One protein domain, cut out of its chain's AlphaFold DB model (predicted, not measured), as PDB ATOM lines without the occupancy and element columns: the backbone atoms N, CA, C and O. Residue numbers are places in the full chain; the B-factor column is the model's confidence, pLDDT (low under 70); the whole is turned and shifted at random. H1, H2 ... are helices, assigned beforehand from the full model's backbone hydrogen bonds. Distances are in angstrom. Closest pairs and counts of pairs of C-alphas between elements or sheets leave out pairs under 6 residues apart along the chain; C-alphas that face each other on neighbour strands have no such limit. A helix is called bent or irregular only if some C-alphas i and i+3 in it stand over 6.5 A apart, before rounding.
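What this domain is: This is residues 301 to 395 of the 442 residues of the protein "Prephenate dehydrogenase/arogenate dehydrogenase family protein" of Glycomyces buryatensis (UniProt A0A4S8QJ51). A loose frame of helices is built along one long helix, H5: near its beginning a small cluster of H1, H3 and H4 has H1 as its middle, and at its other end H6 folds back from it as an open V. H3 crosses H1, H4 packs on the beginning of H1, and the short H2 lies out at the turn between H1 and H3, touching no helix. The printed part has 95 residues with six named helices, H1 to H6 in order, and no named strand; the class is all helix. It is loose, with a radius of gyration of the C-alphas of 15.9 A, and spans 47 by 35 by 26 A.

How they stand to each other: H1, residues 301 to 313, is the hub, touching three helices. H2, residues 319 to 322, is apart from H1. H3, residues 325 to 335, touches H1 at a steep tilt of 67 degrees, opposite ways, with the C-alphas of Ala 307 and Thr 331 closest at 4.4 A. H4, residues 338 to 347, touches residues 301 to 304 of H1 alone, at a steep tilt of 51 degrees, opposite ways; the closest C-alphas, His 301 and Met 344, are 6.2 A apart. H5, residues 349 to 375, touches H1 with residues 352 to 356 alone, at a steep tilt of 49 degrees, the same way; the closest C-alphas, Ile 302 and Leu 352, are 6.7 A apart. H4 and H5 are close but not clearly touching, about perpendicular at 77 degrees, with the C-alphas of Ile 345 and Leu 352 closest at 7.0 A. H6, residues 381 to 393, forms a helical hairpin with H5, opposite ways at a steep tilt of 42 degrees; Met 381 alone of H6 touches H5, its C-alpha 6.0 A from that of Lys 369, the closest pair. H6 is apart from H1 and H3. Every O i to N i+4 pair is within hydrogen-bond range in H4 and H6, against 8 of 9 in H1, 4 of 7 in H3 and 22 of 23 in H5; H2 is too short for such a pair.

Where its parts are: H1 begins with C-alpha 301 at (-21.332, 15.536, -26.606) and is 19.0 A long from first to last C-alpha. H2 measures 5.1 A, H3 15.4 A and H4 14.1 A. H3 is irregular, its C-alphas 330 and 333 being 7.6 A apart. H5 measures 39.1 A, from C-alpha 349 at (-21.435, 8.288, -20.241) to C-alpha 375. H6 measures 18.1 A and ends with C-alpha 393 at (-8.307, 30.195, -35.617).

The domain as a whole: The two C-alphas farthest apart, those of His 339 and Tyr 377, are 47.1 A apart. Residues 360 to 365 of H5 stand free, and so do residues 386 to 395, of which 386 to 393 belong to H6. The printed part has no cut, and the five links between helices are tight. The mean pLDDT of the printed part is 90.4; residue 374 and residues 376 to 379 are under 70.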
ATOM      1  N   HIS A 301     -20.313  15.909 -27.598       95.88
ATOM      2  CA  HIS A 301     -21.332  15.536 -26.606       95.88
ATOM      3  C   HIS A 301     -21.437  16.560 -25.467       95.88
ATOM      4  O   HIS A 301     -22.542  16.913 -25.050       95.88
ATOM      5  N   ILE A 302     -20.299  17.068 -24.984       96.38
ATOM      6  CA  ILE A 302     -20.280  18.118 -23.963       96.38
ATOM      7  C   ILE A 302     -20.827  19.454 -24.483       96.38
ATOM      8  O   ILE A 302     -21.444  20.185 -23.712       96.38
ATOM      9  N   GLU A 303     -20.694  19.752 -25.781       95.00
ATOM     10  CA  GLU A 303     -21.215  20.993 -26.372       95.00
ATOM     11  C   GLU A 303     -22.742  21.073 -26.245       95.00
ATOM     12  O   GLU A 303     -23.269  22.125 -25.889       95.00
ATOM     13  N   HIS A 304     -23.459  19.956 -26.432       95.50
ATOM     14  CA  HIS A 304     -24.906  19.892 -26.196       95.50
ATOM     15  C   HIS A 304     -25.279  20.184 -24.731       95.50
ATOM     16  O   HIS A 304     -26.247  20.904 -24.480       95.50
ATOM     17  N   LEU A 305     -24.511  19.669 -23.762       95.25
ATOM     18  CA  LEU A 305     -24.755  19.919 -22.335       95.25
ATOM     19  C   LEU A 305     -24.442  21.368 -21.935       95.25
ATOM     20  O   LEU A 305     -25.222  21.982 -21.208       95.25
ATOM     21  N   VAL A 306     -23.339  21.935 -22.431       96.19
ATOM     22  CA  VAL A 306     -22.955  23.332 -22.169       96.19
ATOM     23  C   VAL A 306     -23.940  24.299 -22.831       96.19
ATOM     24  O   VAL A 306     -24.396  25.238 -22.183       96.19
ATOM     25  N   ALA A 307     -24.362  24.038 -24.072       96.94
ATOM     26  CA  ALA A 307     -25.403  24.810 -24.750       96.94
ATOM     27  C   ALA A 307     -26.739  24.776 -23.987       96.94
ATOM     28  O   ALA A 307     -27.392  25.814 -23.841       96.94
ATOM     29  N   ALA A 308     -27.139  23.612 -23.462       96.19
ATOM     30  CA  ALA A 308     -28.329  23.488 -22.623       96.19
ATOM     31  C   ALA A 308     -28.179  24.265 -21.302       96.19
ATOM     32  O   ALA A 308     -29.084  25.012 -20.931       96.19
ATOM     33  N   ALA A 309     -27.030  24.167 -20.625       96.00
ATOM     34  CA  ALA A 309     -26.753  24.910 -19.393       96.00
ATOM     35  C   ALA A 309     -26.785  26.436 -19.605       96.00
ATOM     36  O   ALA A 309     -27.426  27.145 -18.831       96.00
ATOM     37  N   LEU A 310     -26.183  26.938 -20.689       95.94
ATOM     38  CA  LEU A 310     -26.252  28.352 -21.084       95.94
ATOM     39  C   LEU A 310     -27.690  28.798 -21.404       95.94
ATOM     40  O   LEU A 310     -28.084  29.906 -21.046       95.94
ATOM     41  N   THR A 311     -28.487  27.926 -22.027       96.81
ATOM     42  CA  THR A 311     -29.909  28.190 -22.325       96.81
ATOM     43  C   THR A 311     -30.767  28.224 -21.057       96.81
ATOM     44  O   THR A 311     -31.696  29.025 -20.968       96.81
ATOM     45  N   HIS A 312     -30.458  27.390 -20.059       97.31
ATOM     46  CA  HIS A 312     -31.111  27.419 -18.748       97.31
ATOM     47  C   HIS A 312     -30.689  28.621 -17.893       97.31
ATOM     48  O   HIS A 312     -31.510  29.124 -17.131       97.31
ATOM     49  N   LEU A 313     -29.441  29.083 -18.020       95.88
ATOM     50  CA  LEU A 313     -28.943  30.272 -17.328       95.88
ATOM     51  C   LEU A 313     -29.622  31.546 -17.857       95.88
ATOM     52  O   LEU A 313     -30.173  32.308 -17.073       95.88
ATOM     53  N   ALA A 314     -29.651  31.733 -19.179       95.50
ATOM     54  CA  ALA A 314     -30.265  32.889 -19.842       95.50
ATOM     55  C   ALA A 314     -31.781  32.711 -20.080       95.50
ATOM     56  O   ALA A 314     -32.302  33.018 -21.158       95.50
ATOM     57  N   ALA A 315     -32.502  32.156 -19.101       94.44
ATOM     58  CA  ALA A 315     -33.937  31.893 -19.217       94.44
ATOM     59  C   ALA A 315     -34.801  33.164 -19.092       94.44
ATOM     60  O   ALA A 315     -35.931  33.191 -19.601       94.44
ATOM     61  N   ASP A 316     -34.282  34.208 -18.439       96.56
ATOM     62  CA  ASP A 316     -35.044  35.401 -18.078       96.56
ATOM     63  C   ASP A 316     -35.398  36.293 -19.287       96.56
ATOM     64  O   ASP A 316     -34.668  36.346 -20.284       96.56
ATOM     65  N   PRO A 317     -36.524  37.040 -19.241       97.00
ATOM     66  CA  PRO A 317     -36.996  37.822 -20.387       97.00
ATOM     67  C   PRO A 317     -36.017  38.904 -20.864       97.00
ATOM     68  O   PRO A 317     -36.002  39.221 -22.055       97.00
ATOM     69  N   LEU A 318     -35.212  39.471 -19.958       97.44
ATOM     70  CA  LEU A 318     -34.204  40.475 -20.301       97.44
ATOM     71  C   LEU A 318     -33.040  39.839 -21.066       97.44
ATOM     72  O   LEU A 318     -32.729  40.288 -22.167       97.44
ATOM     73  N   ASP A 319     -32.466  38.757 -20.545       96.12
ATOM     74  CA  ASP A 319     -31.353  38.032 -21.172       96.12
ATOM     75  C   ASP A 319     -31.724  37.574 -22.581       96.12
ATOM     76  O   ASP A 319     -30.997  37.822 -23.540       96.12
ATOM     77  N   ARG A 320     -32.927  37.010 -22.736       93.00
ATOM     78  CA  ARG A 320     -33.477  36.587 -24.034       93.00
ATOM     79  C   ARG A 320     -33.746  37.739 -25.007       93.00
ATOM     80  O   ARG A 320     -33.871  37.487 -26.203       93.00
ATOM     81  N   THR A 321     -33.837  38.975 -24.517       96.69
ATOM     82  CA  THR A 321     -33.973  40.197 -25.331       96.69
ATOM     83  C   THR A 321     -32.609  40.793 -25.697       96.69
ATOM     84  O   THR A 321     -32.468  41.385 -26.765       96.69
ATOM     85  N   LEU A 322     -31.596  40.623 -24.841       97.50
ATOM     86  CA  LEU A 322     -30.213  41.065 -25.071       97.50
ATOM     87  C   LEU A 322     -29.363  40.026 -25.831       97.50
ATOM     88  O   LEU A 322     -28.297  40.360 -26.350       97.50
ATOM     89  N   ALA A 323     -29.830  38.778 -25.916       96.69
ATOM     90  CA  ALA A 323     -29.170  37.668 -26.592       96.69
ATOM     91  C   ALA A 323     -28.873  37.969 -28.074       96.69
ATOM     92  O   ALA A 323     -29.770  38.130 -28.904       96.69
ATOM     93  N   ALA A 324     -27.582  37.994 -28.412       96.44
ATOM     94  CA  ALA A 324     -27.072  38.308 -29.745       96.44
ATOM     95  C   ALA A 324     -26.448  37.076 -30.438       96.44
ATOM     96  O   ALA A 324     -26.646  35.933 -30.022       96.44
ATOM     97  N   GLY A 325     -25.680  37.303 -31.512       96.88
ATOM     98  CA  GLY A 325     -25.084  36.240 -32.334       96.88
ATOM     99  C   GLY A 325     -24.242  35.225 -31.553       96.88
ATOM    100  O   GLY A 325     -24.374  34.032 -31.796       96.88
ATOM    101  N   SER A 326     -23.457  35.667 -30.565       96.19
ATOM    102  CA  SER A 326     -22.658  34.777 -29.706       96.19
ATOM    103  C   SER A 326     -23.515  33.787 -28.916       96.19
ATOM    104  O   SER A 326     -23.198  32.600 -28.880       96.19
ATOM    105  N   PHE A 327     -24.629  34.246 -28.337       96.81
ATOM    106  CA  PHE A 327     -25.573  33.372 -27.641       96.81
ATOM    107  C   PHE A 327     -26.259  32.417 -28.620       96.81
ATOM    108  O   PHE A 327     -26.262  31.210 -28.390       96.81
ATOM    109  N   ARG A 328     -26.792  32.932 -29.738       95.81
ATOM    110  CA  ARG A 328     -27.458  32.123 -30.775       95.81
ATOM    111  C   ARG A 328     -26.558  30.997 -31.287       95.81
ATOM    112  O   ARG A 328     -27.002  29.859 -31.394       95.81
ATOM    113  N   ASP A 329     -25.306  31.313 -31.602       95.31
ATOM    114  CA  ASP A 329     -24.379  30.361 -32.212       95.31
ATOM    115  C   ASP A 329     -23.833  29.368 -31.168       95.31
ATOM    116  O   ASP A 329     -23.708  28.183 -31.474       95.31
ATOM    117  N   GLY A 330     -23.611  29.818 -29.922       95.38
ATOM    118  CA  GLY A 330     -23.199  28.975 -28.791       95.38
ATOM    119  C   GLY A 330     -24.304  28.080 -28.208       95.38
ATOM    120  O   GLY A 330     -23.999  27.048 -27.618       95.38
ATOM    121  N   THR A 331     -25.583  28.428 -28.392       96.75
ATOM    122  CA  THR A 331     -26.735  27.629 -27.918       96.75
ATOM    123  C   THR A 331     -27.463  26.851 -29.012       96.75
ATOM    124  O   THR A 331     -28.325  26.035 -28.695       96.75
ATOM    125  N   ARG A 332     -27.094  27.015 -30.293       95.50
ATOM    126  CA  ARG A 332     -27.738  26.352 -31.449       95.50
ATOM    127  C   ARG A 332     -27.982  24.850 -31.242       95.50
ATOM    128  O   ARG A 332     -29.047  24.346 -31.588       95.50
ATOM    129  N   VAL A 333     -27.019  24.136 -30.657       93.88
ATOM    130  CA  VAL A 333     -27.089  22.677 -30.440       93.88
ATOM    131  C   VAL A 333     -27.985  22.250 -29.263       93.88
ATOM    132  O   VAL A 333     -28.282  21.063 -29.124       93.88
ATOM    133  N   ALA A 334     -28.495  23.189 -28.457       95.06
ATOM    134  CA  ALA A 334     -29.549  22.919 -27.472       95.06
ATOM    135  C   ALA A 334     -30.931  22.699 -28.126       95.06
ATOM    136  O   ALA A 334     -31.826  22.145 -27.494       95.06
ATOM    137  N   ALA A 335     -31.107  23.092 -29.396       92.88
ATOM    138  CA  ALA A 335     -32.324  22.839 -30.172       92.88
ATOM    139  C   ALA A 335     -32.343  21.458 -30.868       92.88
ATOM    140  O   ALA A 335     -33.298  21.137 -31.576       92.88
ATOM    141  N   SER A 336     -31.296  20.639 -30.708       90.88
ATOM    142  CA  SER A 336     -31.212  19.315 -31.336       90.88
ATOM    143  C   SER A 336     -32.205  18.304 -30.727       90.88
ATOM    144  O   SER A 336     -32.523  18.399 -29.540       90.88
ATOM    145  N   PRO A 337     -32.689  17.305 -31.497       89.31
ATOM    146  CA  PRO A 337     -33.657  16.324 -31.003       89.31
ATOM    147  C   PRO A 337     -33.169  15.585 -29.750       89.31
ATOM    148  O   PRO A 337     -32.144  14.902 -29.771       89.31
ATOM    149  N   THR A 338     -33.939  15.683 -28.663       90.44
ATOM    150  CA  THR A 338     -33.543  15.217 -27.322       90.44
ATOM    151  C   THR A 338     -33.154  13.743 -27.266       90.44
ATOM    152  O   THR A 338     -32.236  13.393 -26.535       90.44
ATOM    153  N   HIS A 339     -33.791  12.883 -28.063       87.62
ATOM    154  CA  HIS A 339     -33.476  11.454 -28.111       87.62
ATOM    155  C   HIS A 339     -32.068  11.163 -28.663       87.62
ATOM    156  O   HIS A 339     -31.431  10.217 -28.206       87.62
ATOM    157  N   LEU A 340     -31.556  11.975 -29.600       87.31
ATOM    158  CA  LEU A 340     -30.186  11.837 -30.115       87.31
ATOM    159  C   LEU A 340     -29.171  12.218 -29.032       87.31
ATOM    160  O   LEU A 340     -28.210  11.489 -28.795       87.31
ATOM    161  N   VAL A 341     -29.438  13.325 -28.333       91.44
ATOM    162  CA  VAL A 341     -28.603  13.818 -27.231       91.44
ATOM    163  C   VAL A 341     -28.625  12.840 -26.048       91.44
ATOM    164  O   VAL A 341     -27.572  12.544 -25.488       91.44
ATOM    165  N   GLU A 342     -29.780  12.249 -25.711       92.25
ATOM    166  CA  GLU A 342     -29.852  11.171 -24.714       92.25
ATOM    167  C   GLU A 342     -28.987   9.976 -25.131       92.25
ATOM    168  O   GLU A 342     -28.243   9.461 -24.304       92.25
ATOM    169  N   GLY A 343     -29.019   9.569 -26.405       91.31
ATOM    170  CA  GLY A 343     -28.179   8.482 -26.918       91.31
ATOM    171  C   GLY A 343     -26.685   8.762 -26.766       91.31
ATOM    172  O   GLY A 343     -25.949   7.915 -26.254       91.31
ATOM    173  N   MET A 344     -26.241   9.964 -27.148       92.06
ATOM    174  CA  MET A 344     -24.857  10.434 -26.979       92.06
ATOM    175  C   MET A 344     -24.410  10.401 -25.511       92.06
ATOM    176  O   MET A 344     -23.322   9.906 -25.209       92.06
ATOM    177  N   ILE A 345     -25.261  10.872 -24.594       92.88
ATOM    178  CA  ILE A 345     -24.998  10.863 -23.148       92.88
ATOM    179  C   ILE A 345     -24.975   9.427 -22.609       92.88
ATOM    180  O   ILE A 345     -24.009   9.019 -21.971       92.88
ATOM    181  N   ARG A 346     -26.023   8.641 -22.875       93.31
ATOM    182  CA  ARG A 346     -26.241   7.291 -22.334       93.31
ATOM    183  C   ARG A 346     -25.169   6.308 -22.785       93.31
ATOM    184  O   ARG A 346     -24.694   5.518 -21.972       93.31
ATOM    185  N   HIS A 347     -24.804   6.326 -24.064       93.88
ATOM    186  CA  HIS A 347     -23.877   5.344 -24.625       93.88
ATOM    187  C   HIS A 347     -22.404   5.739 -24.489       93.88
ATOM    188  O   HIS A 347     -21.559   4.849 -24.562       93.88
ATOM    189  N   ASN A 348     -22.103   7.012 -24.203       96.69
ATOM    190  CA  ASN A 348     -20.742   7.499 -23.954       96.69
ATOM    191  C   ASN A 348     -20.537   8.081 -22.538       96.69
ATOM    192  O   ASN A 348     -19.662   8.919 -22.317       96.69
ATOM    193  N   ALA A 349     -21.353   7.662 -21.565       96.19
ATOM    194  CA  ALA A 349     -21.435   8.288 -20.241       96.19
ATOM    195  C   ALA A 349     -20.090   8.374 -19.494       96.19
ATOM    196  O   ALA A 349     -19.841   9.352 -18.795       96.19
ATOM    197  N   VAL A 350     -19.212   7.375 -19.659       96.62
ATOM    198  CA  VAL A 350     -17.893   7.328 -19.004       96.62
ATOM    199  C   VAL A 350     -16.965   8.410 -19.562       96.62
ATOM    200  O   VAL A 350     -16.497   9.260 -18.807       96.62
ATOM    201  N   GLN A 351     -16.744   8.445 -20.881       98.06
ATOM    202  CA  GLN A 351     -15.873   9.458 -21.487       98.06
ATOM    203  C   GLN A 351     -16.467  10.865 -21.366       98.06
ATOM    204  O   GLN A 351     -15.728  11.833 -21.194       98.06
ATOM    205  N   LEU A 352     -17.799  10.990 -21.387       97.38
ATOM    206  CA  LEU A 352     -18.480  12.259 -21.143       97.38
ATOM    207  C   LEU A 352     -18.288  12.754 -19.702       97.38
ATOM    208  O   LEU A 352     -18.096  13.950 -19.512       97.38
ATOM    209  N   ALA A 353     -18.257  11.870 -18.700       97.19
ATOM    210  CA  ALA A 353     -17.915  12.251 -17.328       97.19
ATOM    211  C   ALA A 353     -16.452  12.721 -17.204       97.19
ATOM    212  O   ALA A 353     -16.189  13.728 -16.546       97.19
ATOM    213  N   HIS A 354     -15.508  12.062 -17.888       97.50
ATOM    214  CA  HIS A 354     -14.113  12.521 -17.948       97.50
ATOM    215  C   HIS A 354     -13.979  13.886 -18.647       97.50
ATOM    216  O   HIS A 354     -13.322  14.780 -18.116       97.50
ATOM    217  N   ALA A 355     -14.649  14.081 -19.788       97.31
ATOM    218  CA  ALA A 355     -14.690  15.367 -20.488       97.31
ATOM    219  C   ALA A 355     -15.350  16.471 -19.639       97.31
ATOM    220  O   ALA A 355     -14.889  17.610 -19.648       97.31
ATOM    221  N   TRP A 356     -16.394  16.137 -18.872       95.88
ATOM    222  CA  TRP A 356     -17.067  17.072 -17.970       95.88
ATOM    223  C   TRP A 356     -16.180  17.507 -16.801       95.88
ATOM    224  O   TRP A 356     -16.189  18.685 -16.447       95.88
ATOM    225  N   GLN A 357     -15.377  16.599 -16.232       96.06
ATOM    226  CA  GLN A 357     -14.379  16.965 -15.224       96.06
ATOM    227  C   GLN A 357     -13.340  17.925 -15.817       96.06
ATOM    228  O   GLN A 357     -13.172  19.020 -15.294       96.06
ATOM    229  N   GLN A 358     -12.749  17.577 -16.966       95.00
ATOM    230  CA  GLN A 358     -11.765  18.420 -17.663       95.00
ATOM    231  C   GLN A 358     -12.309  19.827 -17.972       95.00
ATOM    232  O   GLN A 358     -11.617  20.822 -17.774       95.00
ATOM    233  N   PHE A 359     -13.567  19.927 -18.414       94.69
ATOM    234  CA  PHE A 359     -14.248  21.208 -18.620       94.69
ATOM    235  C   PHE A 359     -14.491  21.967 -17.306       94.69
ATOM    236  O   PHE A 359     -14.301  23.180 -17.256       94.69
ATOM    237  N   SER A 360     -14.885  21.264 -16.240       93.62
ATOM    238  CA  SER A 360     -15.111  21.860 -14.917       93.62
ATOM    239  C   SER A 360     -13.823  22.441 -14.331       93.62
ATOM    240  O   SER A 360     -13.857  23.533 -13.770       93.62
ATOM    241  N   ASP A 361     -12.689  21.761 -14.513       92.88
ATOM    242  CA  ASP A 361     -11.375  22.221 -14.056       92.88
ATOM    243  C   ASP A 361     -10.970  23.529 -14.768       92.88
ATOM    244  O   ASP A 361     -10.633  24.515 -14.111       92.88
ATOM    245  N   VAL A 362     -11.117  23.590 -16.101       88.81
ATOM    246  CA  VAL A 362     -10.885  24.812 -16.904       88.81
ATOM    247  C   VAL A 362     -11.850  25.945 -16.519       88.81
ATOM    248  O   VAL A 362     -11.458  27.112 -16.441       88.81
ATOM    249  N   PHE A 363     -13.117  25.630 -16.241       86.44
ATOM    250  CA  PHE A 363     -14.102  26.634 -15.831       86.44
ATOM    251  C   PHE A 363     -13.799  27.204 -14.433       86.44
ATOM    252  O   PHE A 363     -13.919  28.409 -14.215       86.44
ATOM    253  N   LEU A 364     -13.336  26.371 -13.497       88.88
ATOM    254  CA  LEU A 364     -12.878  26.828 -12.182       88.88
ATOM    255  C   LEU A 364     -11.608  27.686 -12.287       88.88
ATOM    256  O   LEU A 364     -11.505  28.693 -11.587       88.88
ATOM    257  N   GLU A 365     -10.679  27.355 -13.189       85.44
ATOM    258  CA  GLU A 365      -9.493  28.184 -13.428       85.44
ATOM    259  C   GLU A 365      -9.866  29.576 -13.968       85.44
ATOM    260  O   GLU A 365      -9.361  30.586 -13.472       85.44
ATOM    261  N   THR A 366     -10.792  29.668 -14.933       84.81
ATOM    262  CA  THR A 366     -11.243  30.981 -15.437       84.81
ATOM    263  C   THR A 366     -11.967  31.797 -14.370       84.81
ATOM    264  O   THR A 366     -11.735  33.001 -14.284       84.81
ATOM    265  N   ALA A 367     -12.759  31.167 -13.495       84.25
ATOM    266  CA  ALA A 367     -13.375  31.845 -12.353       84.25
ATOM    267  C   ALA A 367     -12.334  32.438 -11.381       84.25
ATOM    268  O   ALA A 367     -12.532  33.548 -10.882       84.25
ATOM    269  N   VAL A 368     -11.204  31.752 -11.155       84.19
ATOM    270  CA  VAL A 368     -10.077  32.297 -10.373       84.19
ATOM    271  C   VAL A 368      -9.414  33.467 -11.103       84.19
ATOM    272  O   VAL A 368      -9.232  34.513 -10.487       84.19
ATOM    273  N   LYS A 369      -9.129  33.357 -12.410       81.31
ATOM    274  CA  LYS A 369      -8.548  34.469 -13.194       81.31
ATOM    275  C   LYS A 369      -9.444  35.718 -13.206       81.31
ATOM    276  O   LYS A 369      -8.931  36.823 -13.114       81.31
ATOM    277  N   ILE A 370     -10.772  35.560 -13.258       81.62
ATOM    278  CA  ILE A 370     -11.723  36.683 -13.120       81.62
ATOM    279  C   ILE A 370     -11.600  37.341 -11.735       81.62
ATOM    280  O   ILE A 370     -11.681  38.562 -11.630       81.62
ATOM    281  N   GLY A 371     -11.401  36.552 -10.675       79.88
ATOM    282  CA  GLY A 371     -11.152  37.064  -9.326       79.88
ATOM    283  C   GLY A 371      -9.824  37.820  -9.206       79.88
ATOM    284  O   GLY A 371      -9.801  38.906  -8.629       79.88
ATOM    285  N   ASP A 372      -8.749  37.279  -9.784       75.69
ATOM    286  CA  ASP A 372      -7.422  37.909  -9.828       75.69
ATOM    287  C   ASP A 372      -7.459  39.253 -10.577       75.69
ATOM    288  O   ASP A 372      -7.042  40.265 -10.013       75.69
ATOM    289  N   ASP A 373      -8.011  39.295 -11.797       72.12
ATOM    290  CA  ASP A 373      -8.070  40.497 -12.653       72.12
ATOM    291  C   ASP A 373      -8.940  41.630 -12.047       72.12
ATOM    292  O   ASP A 373      -8.809  42.797 -12.419       72.12
ATOM    293  N   LEU A 374      -9.825  41.315 -11.087       69.06
ATOM    294  CA  LEU A 374     -10.593  42.301 -10.308       69.06
ATOM    295  C   LEU A 374      -9.801  42.912  -9.136       69.06
ATOM    296  O   LEU A 374     -10.188  43.962  -8.620       69.06
ATOM    297  N   VAL A 375      -8.720  42.262  -8.695       71.44
ATOM    298  CA  VAL A 375      -7.870  42.684  -7.562       71.44
ATOM    299  C   VAL A 375      -6.528  43.244  -8.046       71.44
ATOM    300  O   VAL A 375      -5.963  44.148  -7.424       71.44
ATOM    301  N   HIS A 376      -6.029  42.743  -9.173       64.75
ATOM    302  CA  HIS A 376      -4.754  43.095  -9.774       64.75
ATOM    303  C   HIS A 376      -4.972  43.580 -11.212       64.75
ATOM    304  O   HIS A 376      -5.520  42.866 -12.038       64.75
ATOM    305  N   TYR A 377      -4.471  44.773 -11.547       59.31
ATOM    306  CA  TYR A 377      -4.526  45.346 -12.907       59.31
ATOM    307  C   TYR A 377      -3.579  44.650 -13.925       59.31
ATOM    308  O   TYR A 377      -3.201  45.234 -14.940       59.31
ATOM    309  N   ASP A 378      -3.190  43.404 -13.644       64.12
ATOM    310  CA  ASP A 378      -2.387  42.509 -14.477       64.12
ATOM    311  C   ASP A 378      -3.344  41.498 -15.126       64.12
ATOM    312  O   ASP A 378      -3.914  40.660 -14.437       64.12
ATOM    313  N   PHE A 379      -3.614  41.653 -16.423       63.34
ATOM    314  CA  PHE A 379      -4.844  41.154 -17.059       63.34
ATOM    315  C   PHE A 379      -4.713  39.697 -17.543       63.34
ATOM    316  O   PHE A 379      -4.667  39.429 -18.750       63.34
ATOM    317  N   ARG A 380      -4.637  38.751 -16.601       73.56
ATOM    318  CA  ARG A 380      -4.351  37.317 -16.816       73.56
ATOM    319  C   ARG A 380      -5.408  36.598 -17.645       73.56
ATOM    320  O   ARG A 380      -5.131  35.537 -18.205       73.56
ATOM    321  N   MET A 381      -6.606  37.166 -17.770       82.44
ATOM    322  CA  MET A 381      -7.615  36.681 -18.710       82.44
ATOM    323  C   MET A 381      -7.182  36.828 -20.180       82.44
ATOM    324  O   MET A 381      -7.661  36.076 -21.027       82.44
ATOM    325  N   ARG A 382      -6.282  37.768 -20.519       83.56
ATOM    326  CA  ARG A 382      -5.873  38.009 -21.915       83.56
ATOM    327  C   ARG A 382      -5.181  36.801 -22.527       83.56
ATOM    328  O   ARG A 382      -5.603  36.363 -23.590       83.56
ATOM    329  N   ASP A 383      -4.155  36.277 -21.868       84.56
ATOM    330  CA  ASP A 383      -3.309  35.229 -22.445       84.56
ATOM    331  C   ASP A 383      -4.126  33.947 -22.673       84.56
ATOM    332  O   ASP A 383      -4.101  33.376 -23.760       84.56
ATOM    333  N   TRP A 384      -4.983  33.593 -21.707       85.38
ATOM    334  CA  TRP A 384      -5.939  32.486 -21.819       85.38
ATOM    335  C   TRP A 384      -6.946  32.675 -22.974       85.38
ATOM    336  O   TRP A 384      -7.243  31.734 -23.716       85.38
ATOM    337  N   LEU A 385      -7.450  33.900 -23.182       89.06
ATOM    338  CA  LEU A 385      -8.311  34.216 -24.328       89.06
ATOM    339  C   LEU A 385      -7.555  34.163 -25.663       89.06
ATOM    340  O   LEU A 385      -8.133  33.732 -26.664       89.06
ATOM    341  N   ASP A 386      -6.290  34.584 -25.706       90.50
ATOM    342  CA  ASP A 386      -5.470  34.552 -26.920       90.50
ATOM    343  C   ASP A 386      -5.006  33.129 -27.281       90.50
ATOM    344  O   ASP A 386      -4.947  32.803 -28.468       90.50
ATOM    345  N   GLU A 387      -4.772  32.245 -26.306       89.69
ATOM    346  CA  GLU A 387      -4.600  30.798 -26.521       89.69
ATOM    347  C   GLU A 387      -5.862  30.175 -27.141       89.69
ATOM    348  O   GLU A 387      -5.807  29.572 -28.220       89.69
ATOM    349  N   ALA A 388      -7.027  30.384 -26.516       91.38
ATOM    350  CA  ALA A 388      -8.308  29.883 -27.019       91.38
ATOM    351  C   ALA A 388      -8.635  30.429 -28.425       91.38
ATOM    352  O   ALA A 388      -9.137  29.704 -29.291       91.38
ATOM    353  N   ARG A 389      -8.299  31.697 -28.689       93.69
ATOM    354  CA  ARG A 389      -8.421  32.344 -30.002       93.69
ATOM    355  C   ARG A 389      -7.502  31.709 -31.043       93.69
ATOM    356  O   ARG A 389      -7.972  31.450 -32.150       93.69
ATOM    357  N   GLN A 390      -6.238  31.434 -30.718       92.56
ATOM    358  CA  GLN A 390      -5.296  30.766 -31.627       92.56
ATOM    359  C   GLN A 390      -5.770  29.353 -31.989       92.56
ATOM    360  O   GLN A 390      -5.846  29.018 -33.173       92.56
ATOM    361  N   LEU A 391      -6.182  28.563 -30.990       91.44
ATOM    362  CA  LEU A 391      -6.777  27.238 -31.195       91.44
ATOM    363  C   LEU A 391      -8.034  27.313 -32.074       91.44
ATOM    364  O   LEU A 391      -8.199  26.526 -33.005       91.44
ATOM    365  N   ARG A 392      -8.913  28.297 -31.847       92.56
ATOM    366  CA  ARG A 392     -10.115  28.458 -32.675       92.56
ATOM    367  C   ARG A 392      -9.800  28.928 -34.097       92.56
ATOM    368  O   ARG A 392     -10.531  28.554 -35.014       92.56
ATOM    369  N   GLN A 393      -8.752  29.726 -34.299       92.56
ATOM    370  CA  GLN A 393      -8.307  30.195 -35.617       92.56
ATOM    371  C   GLN A 393      -7.560  29.125 -36.429       92.56
ATOM    372  O   GLN A 393      -7.517  29.230 -37.653       92.56
ATOM    373  N   SER A 394      -7.008  28.092 -35.786       88.12
ATOM    374  CA  SER A 394      -6.387  26.948 -36.469       88.12
ATOM    375  C   SER A 394      -7.379  25.841 -36.863       88.12
ATOM    376  O   SER A 394      -6.973  24.873 -37.503       88.12
ATOM    377  N   TRP A 395      -8.671  25.983 -36.529       90.44
ATOM    378  CA  TRP A 395      -9.717  25.000 -36.833       90.44
ATOM    379  C   TRP A 395     -10.618  25.402 -38.024       90.44
ATOM    380  O   TRP A 395     -11.140  26.525 -38.039       90.44
TER     381      TRP A 395